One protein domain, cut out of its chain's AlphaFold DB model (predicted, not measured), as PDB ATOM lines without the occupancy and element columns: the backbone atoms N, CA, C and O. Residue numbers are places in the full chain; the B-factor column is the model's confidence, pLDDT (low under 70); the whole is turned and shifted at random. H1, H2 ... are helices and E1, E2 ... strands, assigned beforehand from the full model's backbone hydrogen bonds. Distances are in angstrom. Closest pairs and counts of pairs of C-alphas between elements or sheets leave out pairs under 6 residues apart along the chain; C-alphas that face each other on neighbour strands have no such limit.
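What this domain is: This is residues 121 to 155, 167 to 192 and 219 to 251 of the 303 residues of an uncharacterized protein of Torrubiella hemipterigena (UniProt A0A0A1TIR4). A long helix, H1, runs past a small sheet of six strands curled like part of a barrel; it grazes the sheet with residues 138 to 153, while residues 121 to 133 stick out. A short helix, H2, follows E6 directly and sticks out from the sheet with residues 243 to 249. The 94 printed residues include two named helices and six named strands in the order H1 E1 E2 E3 E4 E5 E6 H2, of mixed class; the antiparallel sheet runs E1 E2 E3 E6 E5 E4. The whole is loose, with a radius of gyration of the C-alphas of 15.8 A, and flat, spanning 56 by 33 by 17 A.

Where its parts are: H1, residues 121 to 155, is 51.2 A long and begins with C-alpha 121 at (118.909, 94.102, 79.515). E1 is residues 168 to 171, E2 174 to 179 with 15.8 A, E3 184 to 187, E4 220 to 223, E5 226 to 230 with 13.4 A and E6 236 to 238. H2, residues 239 to 249, is 15.4 A long and ends with C-alpha 249 at (103.737, 73.267, 71.166).

How they stand to each other: The strongly twisted sheet holds two meanders, each strand the antiparallel neighbour of the one before: E1 E2 E3, with N 169 and O 176 at 2.8 A and N 177 and O 186 at 2.7 A, and E4 E5 E6, with N 228 and O 221 at 2.8 A and N 229 and O 237 at 2.9 A. E3 and E6 are antiparallel neighbours, with N 185 and O 236 at 2.8 A. H1 only grazes the sheet; the closest C-alphas of H1 and E5 are those of Glu 141 and Val 226, 6.6 A. H2 stands up from the sheet at 65 degrees. H1 and H2 are only just apart, at 8.3 A. In both helices every O i to N i+4 pair is within hydrogen-bond range.

The domain as a whole: The farthest C-alphas, of Ser 121 and Glu 191, are 56.6 A apart. Residues 156 to 166 and 193 to 218 are not printed, with C-alpha gaps of 12.2 A and 18.4 A; the links printed whole are tight. Mean pLDDT of the printed part is 86.0, under 70 at residues 153 to 155, 189 to 192 and 248 to 251.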
ATOM      1  N   SER A 121     119.879  93.011  79.340       95.88
ATOM      2  CA  SER A 121     118.909  94.102  79.515       95.88
ATOM      3  C   SER A 121     118.165  94.412  78.211       95.88
ATOM      4  O   SER A 121     116.935  94.489  78.194       95.88
ATOM      5  N   ARG A 122     118.891  94.485  77.089       93.38
ATOM      6  CA  ARG A 122     118.320  94.689  75.755       93.38
ATOM      7  C   ARG A 122     117.374  93.556  75.373       93.38
ATOM      8  O   ARG A 122     116.261  93.824  74.928       93.38
ATOM      9  N   THR A 123     117.781  92.308  75.578       93.56
ATOM     10  CA  THR A 123     116.946  91.131  75.292       93.56
ATOM     11  C   THR A 123     115.660  91.153  76.121       93.56
ATOM     12  O   THR A 123     114.569  90.983  75.573       93.56
ATOM     13  N   LYS A 124     115.757  91.474  77.420       96.62
ATOM     14  CA  LYS A 124     114.601  91.625  78.319       96.62
ATOM     15  C   LYS A 124     113.668  92.753  77.867       96.62
ATOM     16  O   LYS A 124     112.458  92.553  77.801       96.62
ATOM     17  N   ALA A 125     114.207  93.916  77.504       94.81
ATOM     18  CA  ALA A 125     113.416  95.058  77.043       94.81
ATOM     19  C   ALA A 125     112.696  94.780  75.711       94.81
ATOM     20  O   ALA A 125     111.535  95.167  75.532       94.81
ATOM     21  N   ILE A 126     113.357  94.081  74.781       93.69
ATOM     22  CA  ILE A 126     112.767  93.661  73.503       93.69
ATOM     23  C   ILE A 126     111.589  92.716  73.751       93.69
ATOM     24  O   ILE A 126     110.501  92.938  73.210       93.69
ATOM     25  N   GLU A 127     111.772  91.701  74.596       94.94
ATOM     26  CA  GLU A 127     110.716  90.731  74.878       94.94
ATOM     27  C   GLU A 127     109.553  91.366  75.659       94.94
ATOM     28  O   GLU A 127     108.391  91.174  75.298       94.94
ATOM     29  N   ALA A 128     109.832  92.239  76.634       95.50
ATOM     30  CA  ALA A 128     108.799  93.007  77.334       95.50
ATOM     31  C   ALA A 128     107.982  93.885  76.366       95.50
ATOM     32  O   ALA A 128     106.747  93.920  76.413       95.50
ATOM     33  N   THR A 129     108.651  94.552  75.420       96.75
ATOM     34  CA  THR A 129     107.985  95.360  74.387       96.75
ATOM     35  C   THR A 129     107.099  94.498  73.487       96.75
ATOM     36  O   THR A 129     105.980  94.893  73.140       96.75
ATOM     37  N   ARG A 130     107.565  93.301  73.117       94.19
ATOM     38  CA  ARG A 130     106.790  92.335  72.332       94.19
ATOM     39  C   ARG A 130     105.527  91.898  73.073       94.19
ATOM     40  O   ARG A 130     104.444  91.927  72.484       94.19
ATOM     41  N   GLN A 131     105.647  91.547  74.352       93.94
ATOM     42  CA  GLN A 131     104.517  91.146  75.191       93.94
ATOM     43  C   GLN A 131     103.494  92.277  75.341       93.94
ATOM     44  O   GLN A 131     102.306  92.060  75.101       93.94
ATOM     45  N   ARG A 132     103.943  93.511  75.605       95.44
ATOM     46  CA  ARG A 132     103.062  94.688  75.686       95.44
ATOM     47  C   ARG A 132     102.286  94.926  74.388       95.44
ATOM     48  O   ARG A 132     101.090  95.219  74.424       95.44
ATOM     49  N   LYS A 133     102.931  94.774  73.224       95.38
ATOM     50  CA  LYS A 133     102.261  94.891  71.914       95.38
ATOM     51  C   LYS A 133     101.189  93.814  71.720       95.38
ATOM     52  O   LYS A 133     100.118  94.126  71.202       95.38
ATOM     53  N   LEU A 134     101.456  92.572  72.131       91.69
ATOM     54  CA  LEU A 134     100.470  91.486  72.077       91.69
ATOM     55  C   LEU A 134      99.286  91.760  73.010       91.69
ATOM     56  O   LEU A 134      98.143  91.693  72.566       91.69
ATOM     57  N   GLN A 135      99.549  92.167  74.254       92.88
ATOM     58  CA  GLN A 135      98.507  92.522  75.219       92.88
ATOM     59  C   GLN A 135      97.622  93.665  74.714       92.88
ATOM     60  O   GLN A 135      96.402  93.557  74.782       92.88
ATOM     61  N   LYS A 136      98.205  94.723  74.130       94.94
ATOM     62  CA  LYS A 136      97.434  95.836  73.547       94.94
ATOM     63  C   LYS A 136      96.511  95.365  72.419       94.94
ATOM     64  O   LYS A 136      95.360  95.788  72.361       94.94
ATOM     65  N   LYS A 137      96.991  94.474  71.541       91.50
ATOM     66  CA  LYS A 137      96.159  93.875  70.483       91.50
ATOM     67  C   LYS A 137      95.016  93.052  71.074       91.50
ATOM     68  O   LYS A 137      93.871  93.246  70.685       91.50
ATOM     69  N   TYR A 138      95.310  92.195  72.051       90.38
ATOM     70  CA  TYR A 138      94.305  91.349  72.696       90.38
ATOM     71  C   TYR A 138      93.265  92.163  73.469       90.38
ATOM     72  O   TYR A 138      92.082  91.838  73.411       90.38
ATOM     73  N   ALA A 139      93.676  93.237  74.142       91.94
ATOM     74  CA  ALA A 139      92.770  94.150  74.826       91.94
ATOM     75  C   ALA A 139      91.834  94.861  73.837       91.94
ATOM     76  O   ALA A 139      90.632  94.906  74.079       91.94
ATOM     77  N   GLY A 140      92.361  95.340  72.704       92.44
ATOM     78  CA  GLY A 140      91.553  95.982  71.662       92.44
ATOM     79  C   GLY A 140      90.582  95.025  70.964       92.44
ATOM     80  O   GLY A 140      89.438  95.384  70.707       92.44
ATOM     81  N   GLU A 141      90.997  93.787  70.684       91.81
ATOM     82  CA  GLU A 141      90.090  92.752  70.166       91.81
ATOM     83  C   GLU A 141      88.997  92.404  71.180       91.81
ATOM     84  O   GLU A 141      87.829  92.288  70.815       91.81
ATOM     85  N   LYS A 142      89.364  92.256  72.460       90.44
ATOM     86  CA  LYS A 142      88.422  91.948  73.539       90.44
ATOM     87  C   LYS A 142      87.401  93.068  73.728       90.44
ATOM     88  O   LYS A 142      86.222  92.772  73.864       90.44
ATOM     89  N   SER A 143      87.826  94.333  73.725       90.81
ATOM     90  CA  SER A 143      86.906  95.462  73.894       90.81
ATOM     91  C   SER A 143      85.932  95.584  72.723       90.81
ATOM     92  O   SER A 143      84.742  95.758  72.955       90.81
ATOM     93  N   ARG A 144      86.402  95.410  71.479       90.62
ATOM     94  CA  ARG A 144      85.543  95.401  70.280       90.62
ATOM     95  C   ARG A 144      84.535  94.262  70.307       90.62
ATOM     96  O   ARG A 144      83.364  94.478  70.020       90.62
ATOM     97  N   PHE A 145      84.988  93.066  70.674       90.69
ATOM     98  CA  PHE A 145      84.107  91.914  70.790       90.69
ATOM     99  C   PHE A 145      83.062  92.124  71.887       90.69
ATOM    100  O   PHE A 145      81.883  91.931  71.637       90.69
ATOM    101  N   ASN A 146      83.458  92.605  73.066       89.62
ATOM    102  CA  ASN A 146      82.517  92.898  74.149       89.62
ATOM    103  C   ASN A 146      81.505  93.991  73.776       89.62
ATOM    104  O   ASN A 146      80.331  93.845  74.098       89.62
ATOM    105  N   ALA A 147      81.933  95.046  73.077       90.50
ATOM    106  CA  ALA A 147      81.025  96.072  72.568       90.50
ATOM    107  C   ALA A 147      80.009  95.473  71.581       90.50
ATOM    108  O   ALA A 147      78.821  95.755  71.681       90.50
ATOM    109  N   PHE A 148      80.452  94.578  70.692       90.38
ATOM    110  CA  PHE A 148      79.557  93.851  69.791       90.38
ATOM    111  C   PHE A 148      78.530  92.992  70.547       90.38
ATOM    112  O   PHE A 148      77.355  92.985  70.186       90.38
ATOM    113  N   LEU A 149      78.934  92.314  71.626       87.56
ATOM    114  CA  LEU A 149      77.993  91.556  72.460       87.56
ATOM    115  C   LEU A 149      76.962  92.457  73.131       87.56
ATOM    116  O   LEU A 149      75.801  92.088  73.214       87.56
ATOM    117  N   GLN A 150      77.370  93.639  73.596       86.06
ATOM    118  CA  GLN A 150      76.437  94.608  74.167       86.06
ATOM    119  C   GLN A 150      75.426  95.073  73.117       86.06
ATOM    120  O   GLN A 150      74.235  95.082  73.403       86.06
ATOM    121  N   THR A 151      75.864  95.379  71.890       83.50
ATOM    122  CA  THR A 151      74.942  95.781  70.814       83.50
ATOM    123  C   THR A 151      73.981  94.666  70.409       83.50
ATOM    124  O   THR A 151      72.804  94.932  70.208       83.50
ATOM    125  N   GLN A 152      74.461  93.420  70.347       78.12
ATOM    126  CA  GLN A 152      73.620  92.260  70.044       78.12
ATOM    127  C   GLN A 152      72.636  91.970  71.179       78.12
ATOM    128  O   GLN A 152      71.465  91.711  70.935       78.12
ATOM    129  N   ASN A 153      73.060  92.094  72.436       64.75
ATOM    130  CA  ASN A 153      72.150  91.946  73.562       64.75
ATOM    131  C   ASN A 153      71.078  93.035  73.587       64.75
ATOM    132  O   ASN A 153      69.948  92.723  73.922       64.75
ATOM    133  N   VAL A 154      71.388  94.284  73.223       56.97
ATOM    134  CA  VAL A 154      70.383  95.363  73.173       56.97
ATOM    135  C   VAL A 154      69.291  95.063  72.140       56.97
ATOM    136  O   VAL A 154      68.134  95.383  72.387       56.97
ATOM    137  N   THR A 155      69.605  94.366  71.044       52.62
ATOM    138  CA  THR A 155      68.585  93.897  70.088       52.62
ATOM    139  C   THR A 155      67.744  92.713  70.588       52.62
ATOM    140  O   THR A 155      66.690  92.455  70.020       52.62
ATOM    141  N   LEU A 167      75.642  84.898  76.943       82.62
ATOM    142  CA  LEU A 167      75.760  85.764  75.770       82.62
ATOM    143  C   LEU A 167      75.687  84.878  74.520       82.62
ATOM    144  O   LEU A 167      76.614  84.106  74.269       82.62
ATOM    145  N   GLU A 168      74.577  84.945  73.790       86.19
ATOM    146  CA  GLU A 168      74.310  84.126  72.605       86.19
ATOM    147  C   GLU A 168      74.572  84.927  71.320       86.19
ATOM    148  O   GLU A 168      74.330  86.130  71.255       86.19
ATOM    149  N   ILE A 169      75.129  84.272  70.304       88.81
ATOM    150  CA  ILE A 169      75.410  84.835  68.979       88.81
ATOM    151  C   ILE A 169      74.919  83.846  67.930       88.81
ATOM    152  O   ILE A 169      75.291  82.673  67.984       88.81
ATOM    153  N   SER A 170      74.169  84.321  66.940       88.44
ATOM    154  CA  SER A 170      73.760  83.523  65.780       88.44
ATOM    155  C   SER A 170      74.743  83.698  64.616       88.44
ATOM    156  O   SER A 170      75.118  84.819  64.277       88.44
ATOM    157  N   ILE A 171      75.182  82.591  64.013       88.19
ATOM    158  CA  ILE A 171      76.051  82.546  62.826       88.19
ATOM    159  C   ILE A 171      75.475  81.490  61.885       88.19
ATOM    160  O   ILE A 171      75.424  80.330  62.288       88.19
ATOM    161  N   GLU A 172      75.091  81.861  60.658       84.06
ATOM    162  CA  GLU A 172      74.496  80.920  59.681       84.06
ATOM    163  C   GLU A 172      73.351  80.103  60.316       84.06
ATOM    164  O   GLU A 172      73.344  78.877  60.267       84.06
ATOM    165  N   ASP A 173      72.461  80.793  61.042       83.88
ATOM    166  CA  ASP A 173      71.314  80.225  61.774       83.88
ATOM    167  C   ASP A 173      71.660  79.226  62.892       83.88
ATOM    168  O   ASP A 173      70.793  78.639  63.537       83.88
ATOM    169  N   ILE A 174      72.948  79.090  63.214       86.44
ATOM    170  CA  ILE A 174      73.431  78.328  64.360       86.44
ATOM    171  C   ILE A 174      73.696  79.288  65.509       86.44
ATOM    172  O   ILE A 174      74.511  80.208  65.413       86.44
ATOM    173  N   LYS A 175      73.066  79.019  66.645       89.81
ATOM    174  CA  LYS A 175      73.297  79.773  67.867       89.81
ATOM    175  C   LYS A 175      74.519  79.255  68.634       89.81
ATOM    176  O   LYS A 175      74.781  78.050  68.740       89.81
ATOM    177  N   PHE A 176      75.294  80.184  69.175       90.12
ATOM    178  CA  PHE A 176      76.493  79.912  69.951       90.12
ATOM    179  C   PHE A 176      76.526  80.725  71.237       90.12
ATOM    180  O   PHE A 176      76.354  81.935  71.230       90.12
ATOM    181  N   ILE A 177      76.892  80.069  72.331       91.12
ATOM    182  CA  ILE A 177      77.143  80.689  73.626       91.12
ATOM    183  C   ILE A 177      78.607  81.114  73.704       91.12
ATOM    184  O   ILE A 177      79.528  80.305  73.538       91.12
ATOM    185  N   VAL A 178      78.834  82.381  74.025       91.75
ATOM    186  CA  VAL A 178      80.159  82.939  74.273       91.75
ATOM    187  C   VAL A 178      80.709  82.421  75.600       91.75
ATOM    188  O   VAL A 178      80.098  82.550  76.656       91.75
ATOM    189  N   ARG A 179      81.927  81.880  75.564       89.25
ATOM    190  CA  ARG A 179      82.694  81.436  76.731       89.25
ATOM    191  C   ARG A 179      84.058  82.123  76.781       89.25
ATOM    192  O   ARG A 179      84.553  82.678  75.791       89.25
ATOM    193  N   ASP A 180      84.659  82.103  77.969       84.19
ATOM    194  CA  ASP A 180      86.017  82.597  78.230       84.19
ATOM    195  C   ASP A 180      86.244  84.058  77.791       84.19
ATOM    196  O   ASP A 180      87.322  84.427  77.306       84.19
ATOM    197  N   GLY A 181      85.206  84.895  77.915       81.56
ATOM    198  CA  GLY A 181      85.235  86.310  77.533       81.56
ATOM    199  C   GLY A 181      85.451  86.545  76.035       81.56
ATOM    200  O   GLY A 181      86.206  87.445  75.667       81.56
ATOM    201  N   GLY A 182      84.869  85.702  75.173       86.00
ATOM    202  CA  GLY A 182      84.961  85.852  73.714       86.00
ATOM    203  C   GLY A 182      86.133  85.126  73.066       86.00
ATOM    204  O   GLY A 182      86.569  85.482  71.971       86.00
ATOM    205  N   LYS A 183      86.709  84.135  73.751       90.88
ATOM    206  CA  LYS A 183      87.774  83.285  73.189       90.88
ATOM    207  C   LYS A 183      87.223  82.019  72.542       90.88
ATOM    208  O   LYS A 183      87.862  81.489  71.631       90.88
ATOM    209  N   LYS A 184      86.069  81.546  73.006       92.75
ATOM    210  CA  LYS A 184      85.430  80.314  72.556       92.75
ATOM    211  C   LYS A 184      83.935  80.547  72.410       92.75
ATOM    212  O   LYS A 184      83.337  81.196  73.259       92.75
ATOM    213  N   LEU A 185      83.354  80.011  71.350       92.75
ATOM    214  CA  LEU A 185      81.918  79.980  71.129       92.75
ATOM    215  C   LEU A 185      81.508  78.513  71.093       92.75
ATOM    216  O   LEU A 185      82.080  77.712  70.345       92.75
ATOM    217  N   VAL A 186      80.575  78.161  71.964       91.62
ATOM    218  CA  VAL A 186      80.065  76.801  72.124       91.62
ATOM    219  C   VAL A 186      78.701  76.741  71.471       91.62
ATOM    220  O   VAL A 186      77.856  77.564  71.794       91.62
ATOM    221  N   ARG A 187      78.483  75.793  70.560       89.31
ATOM    222  CA  ARG A 187      77.174  75.625  69.911       89.31
ATOM    223  C   ARG A 187      76.107  75.408  70.991       89.31
ATOM    224  O   ARG A 187      76.285  74.521  71.830       89.31
ATOM    225  N   SER A 188      75.032  76.201  71.010       83.75
ATOM    226  CA  SER A 188      73.903  75.910  71.895       83.75
ATOM    227  C   SER A 188      73.194  74.669  71.350       83.75
ATOM    228  O   SER A 188      72.682  74.637  70.237       83.75
ATOM    229  N   SER A 189      73.239  73.578  72.115       67.00
ATOM    230  CA  SER A 189      72.775  72.247  71.695       67.00
ATOM    231  C   SER A 189      71.245  72.108  71.630       67.00
ATOM    232  O   SER A 189      70.738  70.989  71.661       67.00
ATOM    233  N   ARG A 190      70.479  73.203  71.609       51.62
ATOM    234  CA  ARG A 190      69.036  73.131  71.882       51.62
ATOM    235  C   ARG A 190      68.137  72.805  70.692       51.62
ATOM    236  O   ARG A 190      66.958  72.611  70.933       51.62
ATOM    237  N   GLU A 191      68.655  72.658  69.473       55.31
ATOM    238  CA  GLU A 191      67.751  72.522  68.313       55.31
ATOM    239  C   GLU A 191      68.102  71.416  67.307       55.31
ATOM    240  O   GLU A 191      67.259  71.041  66.507       55.31
ATOM    241  N   PHE A 192      69.284  70.790  67.382       48.50
ATOM    242  CA  PHE A 192      69.640  69.712  66.446       48.50
ATOM    243  C   PHE A 192      70.253  68.503  67.154       48.50
ATOM    244  O   PHE A 192      71.469  68.363  67.260       48.50
ATOM    245  N   LYS A 219      83.770  76.583  58.909       92.00
ATOM    246  CA  LYS A 219      85.195  76.330  59.195       92.00
ATOM    247  C   LYS A 219      85.876  77.555  59.812       92.00
ATOM    248  O   LYS A 219      86.748  77.406  60.676       92.00
ATOM    249  N   THR A 220      85.489  78.748  59.371       92.62
ATOM    250  CA  THR A 220      85.976  80.031  59.879       92.62
ATOM    251  C   THR A 220      84.858  81.056  59.909       92.62
ATOM    252  O   THR A 220      84.128  81.154  58.934       92.62
ATOM    253  N   ALA A 221      84.791  81.865  60.964       92.94
ATOM    254  CA  ALA A 221      83.840  82.970  61.085       92.94
ATOM    255  C   ALA A 221      84.561  84.233  61.575       92.94
ATOM    256  O   ALA A 221      85.514  84.138  62.354       92.94
ATOM    257  N   ILE A 222      84.145  85.417  61.124       93.25
ATOM    258  CA  ILE A 222      84.671  86.702  61.609       93.25
ATOM    259  C   ILE A 222      83.554  87.408  62.368       93.25
ATOM    260  O   ILE A 222      82.530  87.735  61.787       93.25
ATOM    261  N   ILE A 223      83.770  87.662  63.658       90.62
ATOM    262  CA  ILE A 223      82.773  88.275  64.542       90.62
ATOM    263  C   ILE A 223      83.443  89.439  65.255       90.62
ATOM    264  O   ILE A 223      84.482  89.257  65.896       90.62
ATOM    265  N   ALA A 224      82.895  90.646  65.101       88.44
ATOM    266  CA  ALA A 224      83.476  91.881  65.638       88.44
ATOM    267  C   ALA A 224      84.961  92.097  65.254       88.44
ATOM    268  O   ALA A 224      85.768  92.602  66.039       88.44
ATOM    269  N   GLY A 225      85.356  91.648  64.056       88.88
ATOM    270  CA  GLY A 225      86.744  91.702  63.577       88.88
ATOM    271  C   GLY A 225      87.685  90.647  64.177       88.88
ATOM    272  O   GLY A 225      88.872  90.630  63.847       88.88
ATOM    273  N   VAL A 226      87.186  89.739  65.023       91.69
ATOM    274  CA  VAL A 226      87.937  88.592  65.548       91.69
ATOM    275  C   VAL A 226      87.643  87.365  64.688       91.69
ATOM    276  O   VAL A 226      86.493  86.979  64.506       91.69
ATOM    277  N   ARG A 227      88.693  86.723  64.163       94.38
ATOM    278  CA  ARG A 227      88.566  85.475  63.396       94.38
ATOM    279  C   ARG A 227      88.491  84.276  64.335       94.38
ATOM    280  O   ARG A 227      89.398  84.077  65.145       94.38
ATOM    281  N   PHE A 228      87.480  83.445  64.158       94.81
ATOM    282  CA  PHE A 228      87.288  82.169  64.830       94.81
ATOM    283  C   PHE A 228      87.472  81.011  63.851       94.81
ATOM    284  O   PHE A 228      87.251  81.159  62.650       94.81
ATOM    285  N   HIS A 229      87.890  79.860  64.369       94.75
ATOM    286  CA  HIS A 229      88.059  78.629  63.608       94.75
ATOM    287  C   HIS A 229      87.346  77.467  64.291       94.75
ATOM    288  O   HIS A 229      87.373  77.350  65.519       94.75
ATOM    289  N   ARG A 230      86.755  76.591  63.481       93.38
ATOM    290  CA  ARG A 230      86.076  75.384  63.941       93.38
ATOM    291  C   ARG A 230      87.060  74.358  64.491       93.38
ATOM    292  O   ARG A 230      88.072  74.031  63.875       93.38
ATOM    293  N   THR A 231      86.712  73.807  65.643       90.88
ATOM    294  CA  THR A 231      87.331  72.616  66.236       90.88
ATOM    295  C   THR A 231      86.621  71.348  65.761       90.88
ATOM    296  O   THR A 231      85.488  71.407  65.289       90.88
ATOM    297  N   LYS A 232      87.233  70.171  65.958       86.88
ATOM    298  CA  LYS A 232      86.598  68.873  65.641       86.88
ATOM    299  C   LYS A 232      85.219  68.710  66.304       86.88
ATOM    300  O   LYS A 232      84.322  68.129  65.716       86.88
ATOM    301  N   THR A 233      85.046  69.303  67.487       85.56
ATOM    302  CA  THR A 233      83.791  69.293  68.262       85.56
ATOM    303  C   THR A 233      82.699  70.239  67.741       85.56
ATOM    304  O   THR A 233      81.632  70.301  68.330       85.56
ATOM    305  N   GLY A 234      82.958  71.030  66.692       86.56
ATOM    306  CA  GLY A 234      82.013  72.046  66.199       86.56
ATOM    307  C   GLY A 234      82.044  73.375  66.965       86.56
ATOM    308  O   GLY A 234      81.413  74.338  66.552       86.56
ATOM    309  N   ASN A 235      82.832  73.485  68.038       92.12
ATOM    310  CA  ASN A 235      83.053  74.760  68.726       92.12
ATOM    311  C   ASN A 235      83.950  75.685  67.900       92.12
ATOM    312  O   ASN A 235      84.894  75.213  67.255       92.12
ATOM    313  N   LEU A 236      83.727  76.991  68.005       93.50
ATOM    314  CA  LEU A 236      84.542  78.018  67.367       93.50
ATOM    315  C   LEU A 236      85.532  78.607  68.375       93.50
ATOM    316  O   LEU A 236      85.158  79.017  69.470       93.50
ATOM    317  N   VAL A 237      86.814  78.661  68.018       94.00
ATOM    318  CA  VAL A 237      87.882  79.186  68.882       94.00
ATOM    319  C   VAL A 237      88.584  80.345  68.188       94.00
ATOM    320  O   VAL A 237      88.938  80.258  67.011       94.00
ATOM    321  N   ALA A 238      88.798  81.439  68.919       93.31
ATOM    322  CA  ALA A 238      89.472  82.620  68.401       93.31
ATOM    323  C   ALA A 238      90.888  82.264  67.919       93.31
ATOM    324  O   ALA A 238      91.648  81.576  68.604       93.31
ATOM    325  N   ASN A 239      91.279  82.788  66.758       92.56
ATOM    326  CA  ASN A 239      92.551  82.486  66.099       92.56
ATOM    327  C   ASN A 239      93.759  82.709  67.031       92.56
ATOM    328  O   ASN A 239      94.695  81.913  67.028       92.56
ATOM    329  N   ARG A 240      93.714  83.733  67.897       89.56
ATOM    330  CA  ARG A 240      94.761  83.993  68.903       89.56
ATOM    331  C   ARG A 240      95.019  82.799  69.829       89.56
ATOM    332  O   ARG A 240      96.170  82.439  70.027       89.56
ATOM    333  N   VAL A 241      93.969  82.120  70.295       89.44
ATOM    334  CA  VAL A 241      94.093  80.965  71.201       89.44
ATOM    335  C   VAL A 241      94.777  79.804  70.491       89.44
ATOM    336  O   VAL A 241      95.663  79.169  71.059       89.44
ATOM    337  N   MET A 242      94.420  79.558  69.227       86.88
ATOM    338  CA  MET A 242      95.075  78.523  68.428       86.88
ATOM    339  C   MET A 242      96.542  78.855  68.133       86.88
ATOM    340  O   MET A 242      97.390  77.967  68.178       86.88
ATOM    341  N   ARG A 243      96.865  80.122  67.831       86.00
ATOM    342  CA  ARG A 243      98.254  80.551  67.600       86.00
ATOM    343  C   ARG A 243      99.100  80.433  68.859       86.00
ATOM    344  O   ARG A 243     100.246  80.012  68.754       86.00
ATOM    345  N   ASP A 244      98.549  80.780  70.017       82.06
ATOM    346  CA  ASP A 244      99.257  80.665  71.288       82.06
ATOM    347  C   ASP A 244      99.545  79.187  71.603       82.06
ATOM    348  O   ASP A 244     100.698  78.849  71.856       82.06
ATOM    349  N   HIS A 245      98.577  78.277  71.428       80.62
ATOM    350  CA  HIS A 245      98.822  76.830  71.566       80.62
ATOM    351  C   HIS A 245      99.914  76.317  70.615       80.62
ATOM    352  O   HIS A 245     100.772  75.541  71.025       80.62
ATOM    353  N   ARG A 246      99.940  76.782  69.356       77.25
ATOM    354  CA  ARG A 246     101.012  76.419  68.408       77.25
ATOM    355  C   ARG A 246     102.381  76.943  68.841       77.25
ATOM    356  O   ARG A 246     103.380  76.272  68.608       77.25
ATOM    357  N   ARG A 247     102.446  78.122  69.469       71.12
ATOM    358  CA  ARG A 247     103.707  78.705  69.956       71.12
ATOM    359  C   ARG A 247     104.286  77.929  71.133       71.12
ATOM    360  O   ARG A 247     105.497  77.765  71.171       71.12
ATOM    361  N   TYR A 248     103.441  77.437  72.038       61.56
ATOM    362  CA  TYR A 248     103.879  76.585  73.147       61.56
ATOM    363  C   TYR A 248     104.208  75.153  72.697       61.56
ATOM    364  O   TYR A 248     105.149  74.562  73.209       61.56
ATOM    365  N   GLY A 249     103.488  74.611  71.707       58.88
ATOM    366  CA  GLY A 249     103.737  73.267  71.166       58.88
ATOM    367  C   GLY A 249     104.880  73.163  70.149       58.88
ATOM    368  O   GLY A 249     105.275  72.057  69.794       58.88
ATOM    369  N   THR A 250     105.432  74.284  69.672       54.19
ATOM    370  CA  THR A 250     106.649  74.265  68.845       54.19
ATOM    371  C   THR A 250     107.853  74.116  69.770       54.19
ATOM    372  O   THR A 250     108.533  75.091  70.091       54.19
ATOM    373  N   ILE A 251     108.096  72.887  70.229       57.12
ATOM    374  CA  ILE A 251     109.358  72.514  70.867       57.12
ATOM    375  C   ILE A 251     110.452  72.829  69.845       57.12
ATOM    376  O   ILE A 251     110.487  72.255  68.754       57.12
TER     377      ILE A 251